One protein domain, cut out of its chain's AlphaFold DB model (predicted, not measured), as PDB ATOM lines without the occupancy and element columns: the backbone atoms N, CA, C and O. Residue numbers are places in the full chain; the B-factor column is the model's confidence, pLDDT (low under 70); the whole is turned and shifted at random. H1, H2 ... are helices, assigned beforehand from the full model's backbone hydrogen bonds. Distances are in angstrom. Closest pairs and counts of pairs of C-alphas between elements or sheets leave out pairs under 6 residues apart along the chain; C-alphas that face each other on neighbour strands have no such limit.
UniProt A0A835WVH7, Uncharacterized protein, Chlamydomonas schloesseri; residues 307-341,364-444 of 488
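Overview. This is residues 307 to 341 and 364 to 444 of the 488 residues of an uncharacterized protein of Chlamydomonas schloesseri (UniProt A0A835WVH7). Look for a compact knot of short helices round H6, with one long helix, H2, as an arm: its residues 330 to 341 stick out of the body. H3, H8 and the near part of H2 pack on H6, while H1, H5, H4 and H7 continue the body on from H3. The printed part has 116 residues with eight named helices, H1 to H8 in chain order, and no named strand: all helix. It is compact, with a radius of gyration of the C-alphas of 13.8 A, and spans 46 by 30 by 24 A, the arm making the length.

Along the chain. Find C-alpha 307 at (313.847, 260.010, 223.691); from there H1 runs to residue 316, 14.5 A. H2, residues 318 to 341, covers 34.4 A and ends at (325.331, 222.507, 225.619). Past the cut come H3, residues 365 to 373, H4, 376 to 381, H5, 383 to 389, and H6, 394 to 402. H7, residues 411 to 424, covers 20.0 A, and H8, 432 to 441, ends at (329.609, 245.821, 224.906).

Arrangement. Start at the hub, H6. It touches H3 about perpendicular, at 80 degrees, the C-alphas of Gly 366 and Ala 399 closest at 4.4 A. It touches H8 at a shallow tilt of 12 degrees, the same way, closest at Glu 398 and Leu 438, 5.8 A between C-alphas. H2 touches H6 with residues 318 to 325 alone, C-alphas 322 and 395 closest at 5.4 A. H1 touches H3, C-alphas 307 and 372 closest at 5.3 A, and H5, C-alphas 308 and 388 closest at 5.4 A. H4 and H5 touch only at the corner, C-alphas 379 and 386 closest at 4.9 A. H7 touches H4 with residues 413 to 417 alone, C-alphas 376 and 413 closest at 5.7 A. H7 and H8 are apart. In H2 to H8 every O i to N i+4 pair is within hydrogen-bond range; in H1, 5 of 6 are.

Size, cuts and confidence. The farthest C-alphas, of Gln 341 and Pro 383, are 46.3 A apart. Residues 342 to 363 are not printed, a gap of 26.7 A between C-alphas 341 and 364. Of the links printed whole, none is long. Confidence is under 70 at residues 426 to 428.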
ATOM      1  N   LEU A 307     312.511 260.131 223.119       94.25
ATOM      2  CA  LEU A 307     313.847 260.010 223.691       94.25
ATOM      3  C   LEU A 307     314.041 260.938 224.896       94.25
ATOM      4  O   LEU A 307     314.598 260.514 225.905       94.25
ATOM      5  N   GLU A 308     313.545 262.176 224.838       94.19
ATOM      6  CA  GLU A 308     313.571 263.097 225.980       94.19
ATOM      7  C   GLU A 308     312.765 262.560 227.171       94.19
ATOM      8  O   GLU A 308     313.229 262.634 228.313       94.19
ATOM      9  N   GLN A 309     311.593 261.969 226.920       92.81
ATOM     10  CA  GLN A 309     310.797 261.318 227.962       92.81
ATOM     11  C   GLN A 309     311.498 260.108 228.566       92.81
ATOM     12  O   GLN A 309     311.572 259.997 229.791       92.81
ATOM     13  N   LEU A 310     312.035 259.222 227.726       93.62
ATOM     14  CA  LEU A 310     312.771 258.043 228.174       93.62
ATOM     15  C   LEU A 310     314.006 258.454 228.979       93.62
ATOM     16  O   LEU A 310     314.264 257.876 230.031       93.62
ATOM     17  N   ALA A 311     314.721 259.502 228.561       93.12
ATOM     18  CA  ALA A 311     315.862 260.032 229.297       93.12
ATOM     19  C   ALA A 311     315.462 260.651 230.642       93.12
ATOM     20  O   ALA A 311     316.138 260.437 231.651       93.12
ATOM     21  N   ALA A 312     314.355 261.396 230.690       92.25
ATOM     22  CA  ALA A 312     313.832 261.950 231.935       92.25
ATOM     23  C   ALA A 312     313.374 260.847 232.903       92.25
ATOM     24  O   ALA A 312     313.660 260.924 234.099       92.25
ATOM     25  N   TRP A 313     312.703 259.811 232.394       92.44
ATOM     26  CA  TRP A 313     312.297 258.653 233.185       92.44
ATOM     27  C   TRP A 313     313.514 257.866 233.685       92.44
ATOM     28  O   TRP A 313     313.582 257.555 234.873       92.44
ATOM     29  N   ALA A 314     314.513 257.634 232.829       92.31
ATOM     30  CA  ALA A 314     315.717 256.890 233.180       92.31
ATOM     31  C   ALA A 314     316.492 257.524 234.336       92.31
ATOM     32  O   ALA A 314     316.931 256.824 235.243       92.31
ATOM     33  N   LYS A 315     316.601 258.858 234.357       91.69
ATOM     34  CA  LYS A 315     317.255 259.586 235.457       91.69
ATOM     35  C   LYS A 315     316.630 259.306 236.824       91.69
ATOM     36  O   LYS A 315     317.342 259.316 237.821       91.69
ATOM     37  N   ASN A 316     315.323 259.061 236.870       91.25
ATOM     38  CA  ASN A 316     314.605 258.784 238.113       91.25
ATOM     39  C   ASN A 316     314.571 257.286 238.462       91.25
ATOM     40  O   ASN A 316     314.201 256.944 239.581       91.25
ATOM     41  N   ASN A 317     314.958 256.408 237.530       90.75
ATOM     42  CA  ASN A 317     314.785 254.955 237.631       90.75
ATOM     43  C   ASN A 317     316.076 254.162 237.352       90.75
ATOM     44  O   ASN A 317     316.018 252.983 237.008       90.75
ATOM     45  N   ASP A 318     317.246 254.778 237.536       90.19
ATOM     46  CA  ASP A 318     318.552 254.182 237.206       90.19
ATOM     47  C   ASP A 318     318.769 252.801 237.855       90.19
ATOM     48  O   ASP A 318     319.106 251.833 237.179       90.19
ATOM     49  N   ALA A 319     318.468 252.658 239.151       90.38
ATOM     50  CA  ALA A 319     318.613 251.385 239.865       90.38
ATOM     51  C   ALA A 319     317.726 250.263 239.296       90.38
ATOM     52  O   ALA A 319     318.095 249.087 239.337       90.38
ATOM     53  N   ALA A 320     316.553 250.618 238.771       89.62
ATOM     54  CA  ALA A 320     315.645 249.658 238.168       89.62
ATOM     55  C   ALA A 320     316.161 249.201 236.795       89.62
ATOM     56  O   ALA A 320     316.154 248.003 236.520       89.62
ATOM     57  N   ILE A 321     316.702 250.130 236.001       90.44
ATOM     58  CA  ILE A 321     317.346 249.833 234.713       90.44
ATOM     59  C   ILE A 321     318.570 248.933 234.915       90.44
ATOM     60  O   ILE A 321     318.712 247.936 234.219       90.44
ATOM     61  N   VAL A 322     319.419 249.213 235.913       89.81
ATOM     62  CA  VAL A 322     320.570 248.348 236.246       89.81
ATOM     63  C   VAL A 322     320.119 246.912 236.519       89.81
ATOM     64  O   VAL A 322     320.729 245.964 236.029       89.81
ATOM     65  N   LYS A 323     319.037 246.737 237.286       90.31
ATOM     66  CA  LYS A 323     318.494 245.411 237.595       90.31
ATOM     67  C   LYS A 323     317.955 244.704 236.346       90.31
ATOM     68  O   LYS A 323     318.183 243.507 236.198       90.31
ATOM     69  N   GLU A 324     317.260 245.419 235.463       89.25
ATOM     70  CA  GLU A 324     316.769 244.880 234.186       89.25
ATOM     71  C   GLU A 324     317.933 244.456 233.274       89.25
ATOM     72  O   GLU A 324     317.940 243.329 232.783       89.25
ATOM     73  N   ASN A 325     318.971 245.290 233.141       87.88
ATOM     74  CA  ASN A 325     320.176 244.960 232.372       87.88
ATOM     75  C   ASN A 325     320.876 243.707 232.912       87.88
ATOM     76  O   ASN A 325     321.272 242.838 232.139       87.88
ATOM     77  N   GLN A 326     320.998 243.579 234.237       90.50
ATOM     78  CA  GLN A 326     321.571 242.386 234.870       90.50
ATOM     79  C   GLN A 326     320.762 241.129 234.541       90.50
ATOM     80  O   GLN A 326     321.343 240.105 234.193       90.50
ATOM     81  N   GLN A 327     319.429 241.208 234.600       90.00
ATOM     82  CA  GLN A 327     318.551 240.092 234.242       90.00
ATOM     83  C   GLN A 327     318.690 239.703 232.768       90.00
ATOM     84  O   GLN A 327     318.793 238.516 232.459       90.00
ATOM     85  N   HIS A 328     318.746 240.687 231.867       85.19
ATOM     86  CA  HIS A 328     319.010 240.449 230.449       85.19
ATOM     87  C   HIS A 328     320.369 239.784 230.227       85.19
ATOM     88  O   HIS A 328     320.464 238.824 229.462       85.19
ATOM     89  N   HIS A 329     321.409 240.238 230.928       85.88
ATOM     90  CA  HIS A 329     322.737 239.647 230.832       85.88
ATOM     91  C   HIS A 329     322.757 238.193 231.319       85.88
ATOM     92  O   HIS A 329     323.310 237.338 230.631       85.88
ATOM     93  N   SER A 330     322.115 237.888 232.451       90.81
ATOM     94  CA  SER A 330     321.979 236.513 232.946       90.81
ATOM     95  C   SER A 330     321.217 235.626 231.962       90.81
ATOM     96  O   SER A 330     321.706 234.558 231.613       90.81
ATOM     97  N   LYS A 331     320.082 236.095 231.422       90.12
ATOM     98  CA  LYS A 331     319.309 235.357 230.405       90.12
ATOM     99  C   LYS A 331     320.142 235.085 229.149       90.12
ATOM    100  O   LYS A 331     320.057 234.008 228.567       90.12
ATOM    101  N   TRP A 332     320.964 236.048 228.733       88.56
ATOM    102  CA  TRP A 332     321.861 235.882 227.592       88.56
ATOM    103  C   TRP A 332     322.983 234.874 227.869       88.56
ATOM    104  O   TRP A 332     323.300 234.061 227.003       88.56
ATOM    105  N   GLN A 333     323.566 234.893 229.071       89.19
ATOM    106  CA  GLN A 333     324.552 233.894 229.492       89.19
ATOM    107  C   GLN A 333     323.944 232.489 229.510       89.19
ATOM    108  O   GLN A 333     324.520 231.584 228.916       89.19
ATOM    109  N   GLU A 334     322.755 232.330 230.096       93.00
ATOM    110  CA  GLU A 334     322.022 231.061 230.116       93.00
ATOM    111  C   GLU A 334     321.728 230.556 228.701       93.00
ATOM    112  O   GLU A 334     321.971 229.391 228.405       93.00
ATOM    113  N   LEU A 335     321.255 231.425 227.801       89.81
ATOM    114  CA  LEU A 335     320.987 231.049 226.411       89.81
ATOM    115  C   LEU A 335     322.270 230.639 225.681       89.81
ATOM    116  O   LEU A 335     322.263 229.694 224.898       89.81
ATOM    117  N   ARG A 336     323.386 231.322 225.946       87.81
ATOM    118  CA  ARG A 336     324.688 230.972 225.374       87.81
ATOM    119  C   ARG A 336     325.203 229.639 225.912       87.81
ATOM    120  O   ARG A 336     325.753 228.854 225.147       87.81
ATOM    121  N   GLU A 337     325.038 229.371 227.204       92.31
ATOM    122  CA  GLU A 337     325.371 228.080 227.809       92.31
ATOM    123  C   GLU A 337     324.491 226.963 227.256       92.31
ATOM    124  O   GLU A 337     325.019 225.914 226.903       92.31
ATOM    125  N   GLN A 338     323.188 227.206 227.102       93.19
ATOM    126  CA  GLN A 338     322.262 226.289 226.436       93.19
ATOM    127  C   GLN A 338     322.703 226.029 225.001       93.19
ATOM    128  O   GLN A 338     322.838 224.876 224.618       93.19
ATOM    129  N   GLN A 339     323.046 227.069 224.239       88.75
ATOM    130  CA  GLN A 339     323.554 226.916 222.880       88.75
ATOM    131  C   GLN A 339     324.867 226.120 222.850       88.75
ATOM    132  O   GLN A 339     325.033 225.269 221.988       88.75
ATOM    133  N   MET A 340     325.799 226.329 223.788       90.88
ATOM    134  CA  MET A 340     327.023 225.516 223.882       90.88
ATOM    135  C   MET A 340     326.743 224.067 224.310       90.88
ATOM    136  O   MET A 340     327.428 223.156 223.848       90.88
ATOM    137  N   GLN A 341     325.756 223.840 225.178       91.62
ATOM    138  CA  GLN A 341     325.331 222.507 225.619       91.62
ATOM    139  C   GLN A 341     324.569 221.757 224.534       91.62
ATOM    140  O   GLN A 341     324.720 220.546 224.450       91.62
ATOM    141  N   ALA A 364     311.631 245.518 225.702       89.81
ATOM    142  CA  ALA A 364     312.550 245.880 226.774       89.81
ATOM    143  C   ALA A 364     312.828 247.392 226.746       89.81
ATOM    144  O   ALA A 364     312.708 248.043 225.701       89.81
ATOM    145  N   PHE A 365     313.243 247.972 227.876       91.75
ATOM    146  CA  PHE A 365     313.544 249.408 227.931       91.75
ATOM    147  C   PHE A 365     314.602 249.831 226.891       91.75
ATOM    148  O   PHE A 365     314.466 250.874 226.245       91.75
ATOM    149  N   GLY A 366     315.607 248.978 226.663       91.62
ATOM    150  CA  GLY A 366     316.616 249.165 225.618       91.62
ATOM    151  C   GLY A 366     316.027 249.251 224.206       91.62
ATOM    152  O   GLY A 366     316.434 250.113 223.434       91.62
ATOM    153  N   GLU A 367     315.013 248.443 223.880       92.88
ATOM    154  CA  GLU A 367     314.371 248.463 222.556       92.88
ATOM    155  C   GLU A 367     313.610 249.765 222.296       92.88
ATOM    156  O   GLU A 367     313.620 250.278 221.173       92.88
ATOM    157  N   LEU A 368     312.957 250.308 223.330       93.00
ATOM    158  CA  LEU A 368     312.272 251.602 223.259       93.00
ATOM    159  C   LEU A 368     313.273 252.735 223.027       93.00
ATOM    160  O   LEU A 368     313.032 253.611 222.193       93.00
ATOM    161  N   LEU A 369     314.402 252.703 223.743       94.94
ATOM    162  CA  LEU A 369     315.496 253.653 223.558       94.94
ATOM    163  C   LEU A 369     316.097 253.549 222.156       94.94
ATOM    164  O   LEU A 369     316.278 254.573 221.505       94.94
ATOM    165  N   ALA A 370     316.365 252.338 221.677       94.81
ATOM    166  CA  ALA A 370     316.932 252.097 220.358       94.81
ATOM    167  C   ALA A 370     316.009 252.570 219.236       94.81
ATOM    168  O   ALA A 370     316.461 253.225 218.300       94.81
ATOM    169  N   TRP A 371     314.703 252.333 219.366       94.06
ATOM    170  CA  TRP A 371     313.718 252.858 218.426       94.06
ATOM    171  C   TRP A 371     313.665 254.391 218.428       94.06
ATOM    172  O   TRP A 371     313.649 255.000 217.359       94.06
ATOM    173  N   ALA A 372     313.688 255.021 219.607       93.62
ATOM    174  CA  ALA A 372     313.652 256.477 219.722       93.62
ATOM    175  C   ALA A 372     314.963 257.145 219.261       93.62
ATOM    176  O   ALA A 372     314.933 258.216 218.662       93.62
ATOM    177  N   ALA A 373     316.117 256.522 219.510       93.38
ATOM    178  CA  ALA A 373     317.420 257.012 219.063       93.38
ATOM    179  C   ALA A 373     317.688 256.720 217.576       93.38
ATOM    180  O   ALA A 373     318.483 257.426 216.955       93.38
ATOM    181  N   VAL A 374     317.000 255.725 217.003       92.19
ATOM    182  CA  VAL A 374     317.122 255.209 215.629       92.19
ATOM    183  C   VAL A 374     318.469 254.549 215.351       92.19
ATOM    184  O   VAL A 374     318.522 253.370 215.013       92.19
ATOM    185  N   SER A 375     319.553 255.312 215.454       94.19
ATOM    186  CA  SER A 375     320.910 254.861 215.167       94.19
ATOM    187  C   SER A 375     321.958 255.723 215.867       94.19
ATOM    188  O   SER A 375     321.692 256.867 216.247       94.19
ATOM    189  N   ALA A 376     323.180 255.204 216.004       94.69
ATOM    190  CA  ALA A 376     324.296 255.978 216.552       94.69
ATOM    191  C   ALA A 376     324.638 257.229 215.705       94.69
ATOM    192  O   ALA A 376     324.733 258.317 216.284       94.69
ATOM    193  N   PRO A 377     324.726 257.163 214.357       93.94
ATOM    194  CA  PRO A 377     324.927 258.356 213.529       93.94
ATOM    195  C   PRO A 377     323.805 259.383 213.664       93.94
ATOM    196  O   PRO A 377     324.072 260.587 213.697       93.94
ATOM    197  N   HIS A 378     322.550 258.930 213.775       92.19
ATOM    198  CA  HIS A 378     321.416 259.828 213.966       92.19
ATOM    199  C   HIS A 378     321.521 260.554 215.308       92.19
ATOM    200  O   HIS A 378     321.436 261.784 215.348       92.19
ATOM    201  N   ALA A 379     321.797 259.812 216.383       94.69
ATOM    202  CA  ALA A 379     322.014 260.364 217.714       94.69
ATOM    203  C   ALA A 379     323.189 261.354 217.767       94.69
ATOM    204  O   ALA A 379     323.168 262.265 218.586       94.69
ATOM    205  N   LEU A 380     324.202 261.214 216.908       94.56
ATOM    206  CA  LEU A 380     325.339 262.137 216.833       94.56
ATOM    207  C   LEU A 380     325.079 263.374 215.960       94.56
ATOM    208  O   LEU A 380     325.567 264.459 216.286       94.56
ATOM    209  N   THR A 381     324.336 263.219 214.862       94.50
ATOM    210  CA  THR A 381     324.091 264.281 213.869       94.50
ATOM    211  C   THR A 381     322.986 265.234 214.316       94.50
ATOM    212  O   THR A 381     323.072 266.443 214.109       94.50
ATOM    213  N   ASN A 382     321.945 264.700 214.952       93.94
ATOM    214  CA  ASN A 382     320.829 265.483 215.460       93.94
ATOM    215  C   ASN A 382     321.199 266.093 216.828       93.94
ATOM    216  O   ASN A 382     321.411 265.342 217.781       93.94
ATOM    217  N   PRO A 383     321.230 267.431 216.985       94.94
ATOM    218  CA  PRO A 383     321.626 268.068 218.241       94.94
ATOM    219  C   PRO A 383     320.650 267.813 219.401       94.94
ATOM    220  O   PRO A 383     321.080 267.763 220.554       94.94
ATOM    221  N   GLU A 384     319.356 267.647 219.122       93.81
ATOM    222  CA  GLU A 384     318.329 267.378 220.134       93.81
ATOM    223  C   GLU A 384     318.417 265.927 220.616       93.81
ATOM    224  O   GLU A 384     318.520 265.687 221.821       93.81
ATOM    225  N   ALA A 385     318.503 264.969 219.685       94.12
ATOM    226  CA  ALA A 385     318.738 263.568 220.029       94.12
ATOM    227  C   ALA A 385     320.081 263.394 220.746       94.12
ATOM    228  O   ALA A 385     320.123 262.764 221.802       94.12
ATOM    229  N   LYS A 386     321.154 264.039 220.261       95.44
ATOM    230  CA  LYS A 386     322.463 264.068 220.928       95.44
ATOM    231  C   LYS A 386     322.316 264.548 222.360       95.44
ATOM    232  O   LYS A 386     322.737 263.871 223.288       95.44
ATOM    233  N   LYS A 387     321.670 265.695 222.573       95.44
ATOM    234  CA  LYS A 387     321.442 266.249 223.912       95.44
ATOM    235  C   LYS A 387     320.669 265.284 224.817       95.44
ATOM    236  O   LYS A 387     320.989 265.222 226.003       95.44
ATOM    237  N   ALA A 388     319.680 264.562 224.295       94.81
ATOM    238  CA  ALA A 388     318.910 263.587 225.062       94.81
ATOM    239  C   ALA A 388     319.733 262.328 225.397       94.81
ATOM    240  O   ALA A 388     319.776 261.939 226.564       94.81
ATOM    241  N   VAL A 389     320.471 261.756 224.434       95.69
ATOM    242  CA  VAL A 389     321.370 260.605 224.668       95.69
ATOM    243  C   VAL A 389     322.482 260.957 225.657       95.69
ATOM    244  O   VAL A 389     322.756 260.197 226.582       95.69
ATOM    245  N   LEU A 390     323.078 262.147 225.544       94.38
ATOM    246  CA  LEU A 390     324.109 262.637 226.469       94.38
ATOM    247  C   LEU A 390     323.601 262.850 227.902       94.38
ATOM    248  O   LEU A 390     324.393 262.978 228.833       94.38
ATOM    249  N   GLN A 391     322.283 262.919 228.088       94.00
ATOM    250  CA  GLN A 391     321.649 263.027 229.396       94.00
ATOM    251  C   GLN A 391     321.244 261.674 229.989       94.00
ATOM    252  O   GLN A 391     320.763 261.654 231.126       94.00
ATOM    253  N   LEU A 392     321.407 260.573 229.249       95.31
ATOM    254  CA  LEU A 392     321.094 259.240 229.745       95.31
ATOM    255  C   LEU A 392     322.052 258.848 230.874       95.31
ATOM    256  O   LEU A 392     323.258 259.107 230.773       95.31
ATOM    257  N   PRO A 393     321.551 258.205 231.943       94.69
ATOM    258  CA  PRO A 393     322.425 257.549 232.899       94.69
ATOM    259  C   PRO A 393     323.142 256.362 232.243       94.69
ATOM    260  O   PRO A 393     322.703 255.833 231.220       94.69
ATOM    261  N   ALA A 394     324.248 255.929 232.847       93.19
ATOM    262  CA  ALA A 394     325.104 254.889 232.281       93.19
ATOM    263  C   ALA A 394     324.360 253.568 232.039       93.19
ATOM    264  O   ALA A 394     324.565 252.939 231.006       93.19
ATOM    265  N   ALA A 395     323.453 253.186 232.945       93.44
ATOM    266  CA  ALA A 395     322.651 251.974 232.796       93.44
ATOM    267  C   ALA A 395     321.674 252.062 231.613       93.44
ATOM    268  O   ALA A 395     321.471 251.088 230.896       93.44
ATOM    269  N   ALA A 396     321.095 253.238 231.358       94.75
ATOM    270  CA  ALA A 396     320.231 253.438 230.196       94.75
ATOM    271  C   ALA A 396     321.023 253.416 228.886       94.75
ATOM    272  O   ALA A 396     320.546 252.883 227.889       94.75
ATOM    273  N   LEU A 397     322.242 253.962 228.888       95.69
ATOM    274  CA  LEU A 397     323.130 253.882 227.732       95.69
ATOM    275  C   LEU A 397     323.571 252.436 227.461       95.69
ATOM    276  O   LEU A 397     323.621 252.018 226.312       95.69
ATOM    277  N   GLU A 398     323.835 251.659 228.509       94.56
ATOM    278  CA  GLU A 398     324.107 250.223 228.400       94.56
ATOM    279  C   GLU A 398     322.904 249.475 227.810       94.56
ATOM    280  O   GLU A 398     323.073 248.708 226.868       94.56
ATOM    281  N   ALA A 399     321.689 249.761 228.293       94.38
ATOM    282  CA  ALA A 399     320.454 249.183 227.766       94.38
ATOM    283  C   ALA A 399     320.245 249.520 226.280       94.38
ATOM    284  O   ALA A 399     319.856 248.653 225.503       94.38
ATOM    285  N   LEU A 400     320.529 250.767 225.878       96.06
ATOM    286  CA  LEU A 400     320.479 251.209 224.481       96.06
ATOM    287  C   LEU A 400     321.454 250.412 223.602       96.06
ATOM    288  O   LEU A 400     321.079 249.980 222.519       96.06
ATOM    289  N   LEU A 401     322.694 250.220 224.061       94.56
ATOM    290  CA  LEU A 401     323.731 249.505 223.305       94.56
ATOM    291  C   LEU A 401     323.543 247.982 223.305       94.56
ATOM    292  O   LEU A 401     324.051 247.307 222.414       94.56
ATOM    293  N   LEU A 402     322.832 247.438 224.294       91.62
ATOM    294  CA  LEU A 402     322.436 246.029 224.350       91.62
ATOM    295  C   LEU A 402     321.269 245.693 223.416       91.62
ATOM    296  O   LEU A 402     321.035 244.518 223.153       91.62
ATOM    297  N   ALA A 403     320.515 246.691 222.961       92.75
ATOM    298  CA  ALA A 403     319.330 246.470 222.154       92.75
ATOM    299  C   ALA A 403     319.697 246.087 220.711       92.75
ATOM    300  O   ALA A 403     320.363 246.842 220.002       92.75
ATOM    301  N   ASP A 404     319.201 244.937 220.247       89.44
ATOM    302  CA  ASP A 404     319.521 244.385 218.920       89.44
ATOM    303  C   ASP A 404     319.036 245.262 217.752       89.44
ATOM    304  O   ASP A 404     319.543 245.176 216.635       89.44
ATOM    305  N   ASN A 405     318.036 246.111 217.996       89.75
ATOM    306  CA  ASN A 405     317.470 247.027 217.008       89.75
ATOM    307  C   ASN A 405     318.174 248.393 216.965       89.75
ATOM    308  O   ASN A 405     317.769 249.242 216.166       89.75
ATOM    309  N   PHE A 406     319.190 248.637 217.800       93.25
ATOM    310  CA  PHE A 406     319.957 249.876 217.729       93.25
ATOM    311  C   PHE A 406     320.897 249.828 216.525       93.25
ATOM    312  O   PHE A 406     321.942 249.175 216.544       93.25
ATOM    313  N   ALA A 407     320.505 250.512 215.449       85.19
ATOM    314  CA  ALA A 407     321.271 250.494 214.217       85.19
ATOM    315  C   ALA A 407     322.626 251.186 214.423       85.19
ATOM    316  O   ALA A 407     322.717 252.378 214.733       85.19
ATOM    317  N   THR A 408     323.688 250.423 214.218       87.81
ATOM    318  CA  THR A 408     325.065 250.909 214.198       87.81
ATOM    319  C   THR A 408     325.597 250.648 212.796       87.81
ATOM    320  O   THR A 408     325.487 249.543 212.269       87.81
ATOM    321  N   ASP A 409     326.051 251.703 212.130       86.62
ATOM    322  CA  ASP A 409     326.710 251.616 210.827       86.62
ATOM    323  C   ASP A 409     328.111 251.020 210.984       86.62
ATOM    324  O   ASP A 409     328.493 250.091 210.273       86.62
ATOM    325  N   ASP A 410     328.852 251.532 211.965       87.81
ATOM    326  CA  ASP A 410     330.165 251.073 212.361       87.81
ATOM    327  C   ASP A 410     330.363 251.156 213.887       87.81
ATOM    328  O   ASP A 410     329.640 251.826 214.624       87.81
ATOM    329  N   GLU A 411     331.378 250.455 214.392       87.88
ATOM    330  CA  GLU A 411     331.772 250.555 215.805       87.88
ATOM    331  C   GLU A 411     332.361 251.945 216.128       87.88
ATOM    332  O   GLU A 411     332.428 252.348 217.291       87.88
ATOM    333  N   SER A 412     332.791 252.709 215.115       88.06
ATOM    334  CA  SER A 412     333.340 254.059 215.288       88.06
ATOM    335  C   SER A 412     332.289 255.047 215.782       88.06
ATOM    336  O   SER A 412     332.603 255.876 216.636       88.06
ATOM    337  N   SER A 413     331.060 254.975 215.274       92.44
ATOM    338  CA  SER A 413     329.958 255.852 215.654       92.44
ATOM    339  C   SER A 413     329.521 255.575 217.091       92.44
ATOM    340  O   SER A 413     329.312 256.516 217.857       92.44
ATOM    341  N   VAL A 414     329.517 254.308 217.515       92.81
ATOM    342  CA  VAL A 414     329.295 253.916 218.917       92.81
ATOM    343  C   VAL A 414     330.408 254.443 219.821       92.81
ATOM    344  O   VAL A 414     330.134 255.032 220.868       92.81
ATOM    345  N   LEU A 415     331.671 254.286 219.418       91.38
ATOM    346  CA  LEU A 415     332.815 254.810 220.165       91.38
ATOM    347  C   LEU A 415     332.786 256.336 220.277       91.38
ATOM    348  O   LEU A 415     333.079 256.875 221.345       91.38
ATOM    349  N   LEU A 416     332.422 257.036 219.203       92.00
ATOM    350  CA  LEU A 416     332.284 258.489 219.197       92.00
ATOM    351  C   LEU A 416     331.129 258.935 220.101       92.00
ATOM    352  O   LEU A 416     331.287 259.891 220.860       92.00
ATOM    353  N   LEU A 417     330.005 258.213 220.080       93.69
ATOM    354  CA  LEU A 417     328.873 258.446 220.974       93.69
ATOM    355  C   LEU A 417     329.267 258.258 222.443       93.69
ATOM    356  O   LEU A 417     328.970 259.124 223.264       93.69
ATOM    357  N   LEU A 418     329.987 257.182 222.769       93.38
ATOM    358  CA  LEU A 418     330.504 256.934 224.117       93.38
ATOM    359  C   LEU A 418     331.529 257.986 224.547       93.38
ATOM    360  O   LEU A 418     331.494 258.430 225.691       93.38
ATOM    361  N   ALA A 419     332.424 258.414 223.656       90.81
ATOM    362  CA  ALA A 419     333.410 259.451 223.956       90.81
ATOM    363  C   ALA A 419     332.743 260.804 224.250       90.81
ATOM    364  O   ALA A 419     333.085 261.466 225.231       90.81
ATOM    365  N   GLU A 420     331.760 261.197 223.437       92.94
ATOM    366  CA  GLU A 420     330.949 262.401 223.650       92.94
ATOM    367  C   GLU A 420     330.130 262.310 224.941       92.94
ATOM    368  O   GLU A 420     330.079 263.271 225.715       92.94
ATOM    369  N   TRP A 421     329.541 261.143 225.216       94.06
ATOM    370  CA  TRP A 421     328.828 260.886 226.463       94.06
ATOM    371  C   TRP A 421     329.757 261.010 227.666       94.06
ATOM    372  O   TRP A 421     329.459 261.792 228.557       94.06
ATOM    373  N   LEU A 422     330.927 260.369 227.667       90.81
ATOM    374  CA  LEU A 422     331.911 260.482 228.751       90.81
ATOM    375  C   LEU A 422     332.413 261.917 228.951       90.81
ATOM    376  O   LEU A 422     332.660 262.330 230.081       90.81
ATOM    377  N   TYR A 423     332.547 262.687 227.869       88.81
ATOM    378  CA  TYR A 423     332.959 264.087 227.940       88.81
ATOM    379  C   TYR A 423     331.906 264.984 228.615       88.81
ATOM    380  O   TYR A 423     332.256 265.975 229.262       88.81
ATOM    381  N   LYS A 424     330.616 264.663 228.459       89.69
ATOM    382  CA  LYS A 424     329.490 265.465 228.970       89.69
ATOM    383  C   LYS A 424     328.852 264.908 230.236       89.69
ATOM    384  O   LYS A 424     328.209 265.671 230.960       89.69
ATOM    385  N   ALA A 425     329.012 263.619 230.500       84.12
ATOM    386  CA  ALA A 425     328.425 262.948 231.640       84.12
ATOM    387  C   ALA A 425     328.987 263.564 232.930       84.12
ATOM    388  O   ALA A 425     330.205 263.695 233.088       84.12
ATOM    389  N   PRO A 426     328.124 263.967 233.877       69.31
ATOM    390  CA  PRO A 426     328.593 264.447 235.162       69.31
ATOM    391  C   PRO A 426     329.324 263.300 235.863       69.31
ATOM    392  O   PRO A 426     328.733 262.257 236.136       69.31
ATOM    393  N   ALA A 427     330.594 263.519 236.212       66.69
ATOM    394  CA  ALA A 427     331.483 262.540 236.853       66.69
ATOM    395  C   ALA A 427     330.968 261.952 238.191       66.69
ATOM    396  O   ALA A 427     331.665 261.170 238.833       66.69
ATOM    397  N   GLN A 428     329.782 262.356 238.649       63.53
ATOM    398  CA  GLN A 428     329.161 261.927 239.898       63.53
ATOM    399  C   GLN A 428     328.263 260.689 239.740       63.53
ATOM    400  O   GLN A 428     328.023 260.018 240.737       63.53
ATOM    401  N   ASN A 429     327.815 260.351 238.523       73.44
ATOM    402  CA  ASN A 429     326.747 259.356 238.330       73.44
ATOM    403  C   ASN A 429     327.196 258.061 237.643       73.44
ATOM    404  O   ASN A 429     326.353 257.245 237.284       73.44
ATOM    405  N   THR A 430     328.494 257.869 237.417       85.38
ATOM    406  CA  THR A 430     328.992 256.685 236.711       85.38
ATOM    407  C   THR A 430     329.939 255.898 237.597       85.38
ATOM    408  O   THR A 430     331.000 256.392 237.983       85.38
ATOM    409  N   THR A 431     329.563 254.664 237.926       88.00
ATOM    410  CA  THR A 431     330.435 253.755 238.672       88.00
ATOM    411  C   THR A 431     331.482 253.138 237.745       88.00
ATOM    412  O   THR A 431     331.264 252.961 236.545       88.00
ATOM    413  N   SER A 432     332.633 252.747 238.298       84.31
ATOM    414  CA  SER A 432     333.655 252.021 237.530       84.31
ATOM    415  C   SER A 432     333.124 250.713 236.933       84.31
ATOM    416  O   SER A 432     333.630 250.245 235.920       84.31
ATOM    417  N   GLU A 433     332.119 250.104 237.567       87.31
ATOM    418  CA  GLU A 433     331.485 248.879 237.082       87.31
ATOM    419  C   GLU A 433     330.627 249.132 235.845       87.31
ATOM    420  O   GLU A 433     330.763 248.391 234.876       87.31
ATOM    421  N   GLN A 434     329.837 250.210 235.831       86.50
ATOM    422  CA  GLN A 434     329.063 250.620 234.656       86.50
ATOM    423  C   GLN A 434     329.977 250.936 233.465       86.50
ATOM    424  O   GLN A 434     329.702 250.525 232.344       86.50
ATOM    425  N   LEU A 435     331.117 251.595 233.703       86.94
ATOM    426  CA  LEU A 435     332.114 251.828 232.650       86.94
ATOM    427  C   LEU A 435     332.689 250.526 232.095       86.94
ATOM    428  O   LEU A 435     332.821 250.385 230.882       86.94
ATOM    429  N   ARG A 436     333.018 249.561 232.962       86.44
ATOM    430  CA  ARG A 436     333.476 248.236 232.520       86.44
ATOM    431  C   ARG A 436     332.385 247.488 231.762       86.44
ATOM    432  O   ARG A 436     332.706 246.779 230.816       86.44
ATOM    433  N   ALA A 437     331.123 247.630 232.159       87.31
ATOM    434  CA  ALA A 437     329.999 247.034 231.451       87.31
ATOM    435  C   ALA A 437     329.884 247.607 230.028       87.31
ATOM    436  O   ALA A 437     329.952 246.844 229.068       87.31
ATOM    437  N   LEU A 438     329.888 248.938 229.881       89.88
ATOM    438  CA  LEU A 438     329.905 249.614 228.576       89.88
ATOM    439  C   LEU A 438     331.112 249.207 227.714       89.88
ATOM    440  O   LEU A 438     330.970 248.982 226.516       89.88
ATOM    441  N   GLN A 439     332.298 249.049 228.312       87.62
ATOM    442  CA  GLN A 439     333.490 248.572 227.598       87.62
ATOM    443  C   GLN A 439     333.339 247.148 227.055       87.62
ATOM    444  O   GLN A 439     333.861 246.856 225.984       87.62
ATOM    445  N   ARG A 440     332.654 246.256 227.782       87.75
ATOM    446  CA  ARG A 440     332.427 244.870 227.339       87.75
ATOM    447  C   ARG A 440     331.453 244.785 226.165       87.75
ATOM    448  O   ARG A 440     331.517 243.811 225.422       87.75
ATOM    449  N   LEU A 441     330.567 245.772 226.014       87.12
ATOM    450  CA  LEU A 441     329.609 245.821 224.906       87.12
ATOM    451  C   LEU A 441     330.263 246.178 223.573       87.12
ATOM    452  O   LEU A 441     329.788 245.740 222.530       87.12
ATOM    453  N   LEU A 442     331.367 246.925 223.602       84.56
ATOM    454  CA  LEU A 442     332.121 247.255 222.400       84.56
ATOM    455  C   LEU A 442     332.725 245.981 221.805       84.56
ATOM    456  O   LEU A 442     333.663 245.396 222.358       84.56
ATOM    457  N   ARG A 443     332.218 245.558 220.642       79.38
ATOM    458  CA  ARG A 443     332.750 244.410 219.901       79.38
ATOM    459  C   ARG A 443     334.010 244.844 219.164       79.38
ATOM    460  O   ARG A 443     334.061 244.948 217.944       79.38
ATOM    461  N   LEU A 444     335.085 245.056 219.921       72.44
ATOM    462  CA  LEU A 444     336.374 245.501 219.381       72.44
ATOM    463  C   LEU A 444     337.008 244.478 218.415       72.44
ATOM    464  O   LEU A 444     337.940 244.838 217.703       72.44
TER     465      LEU A 444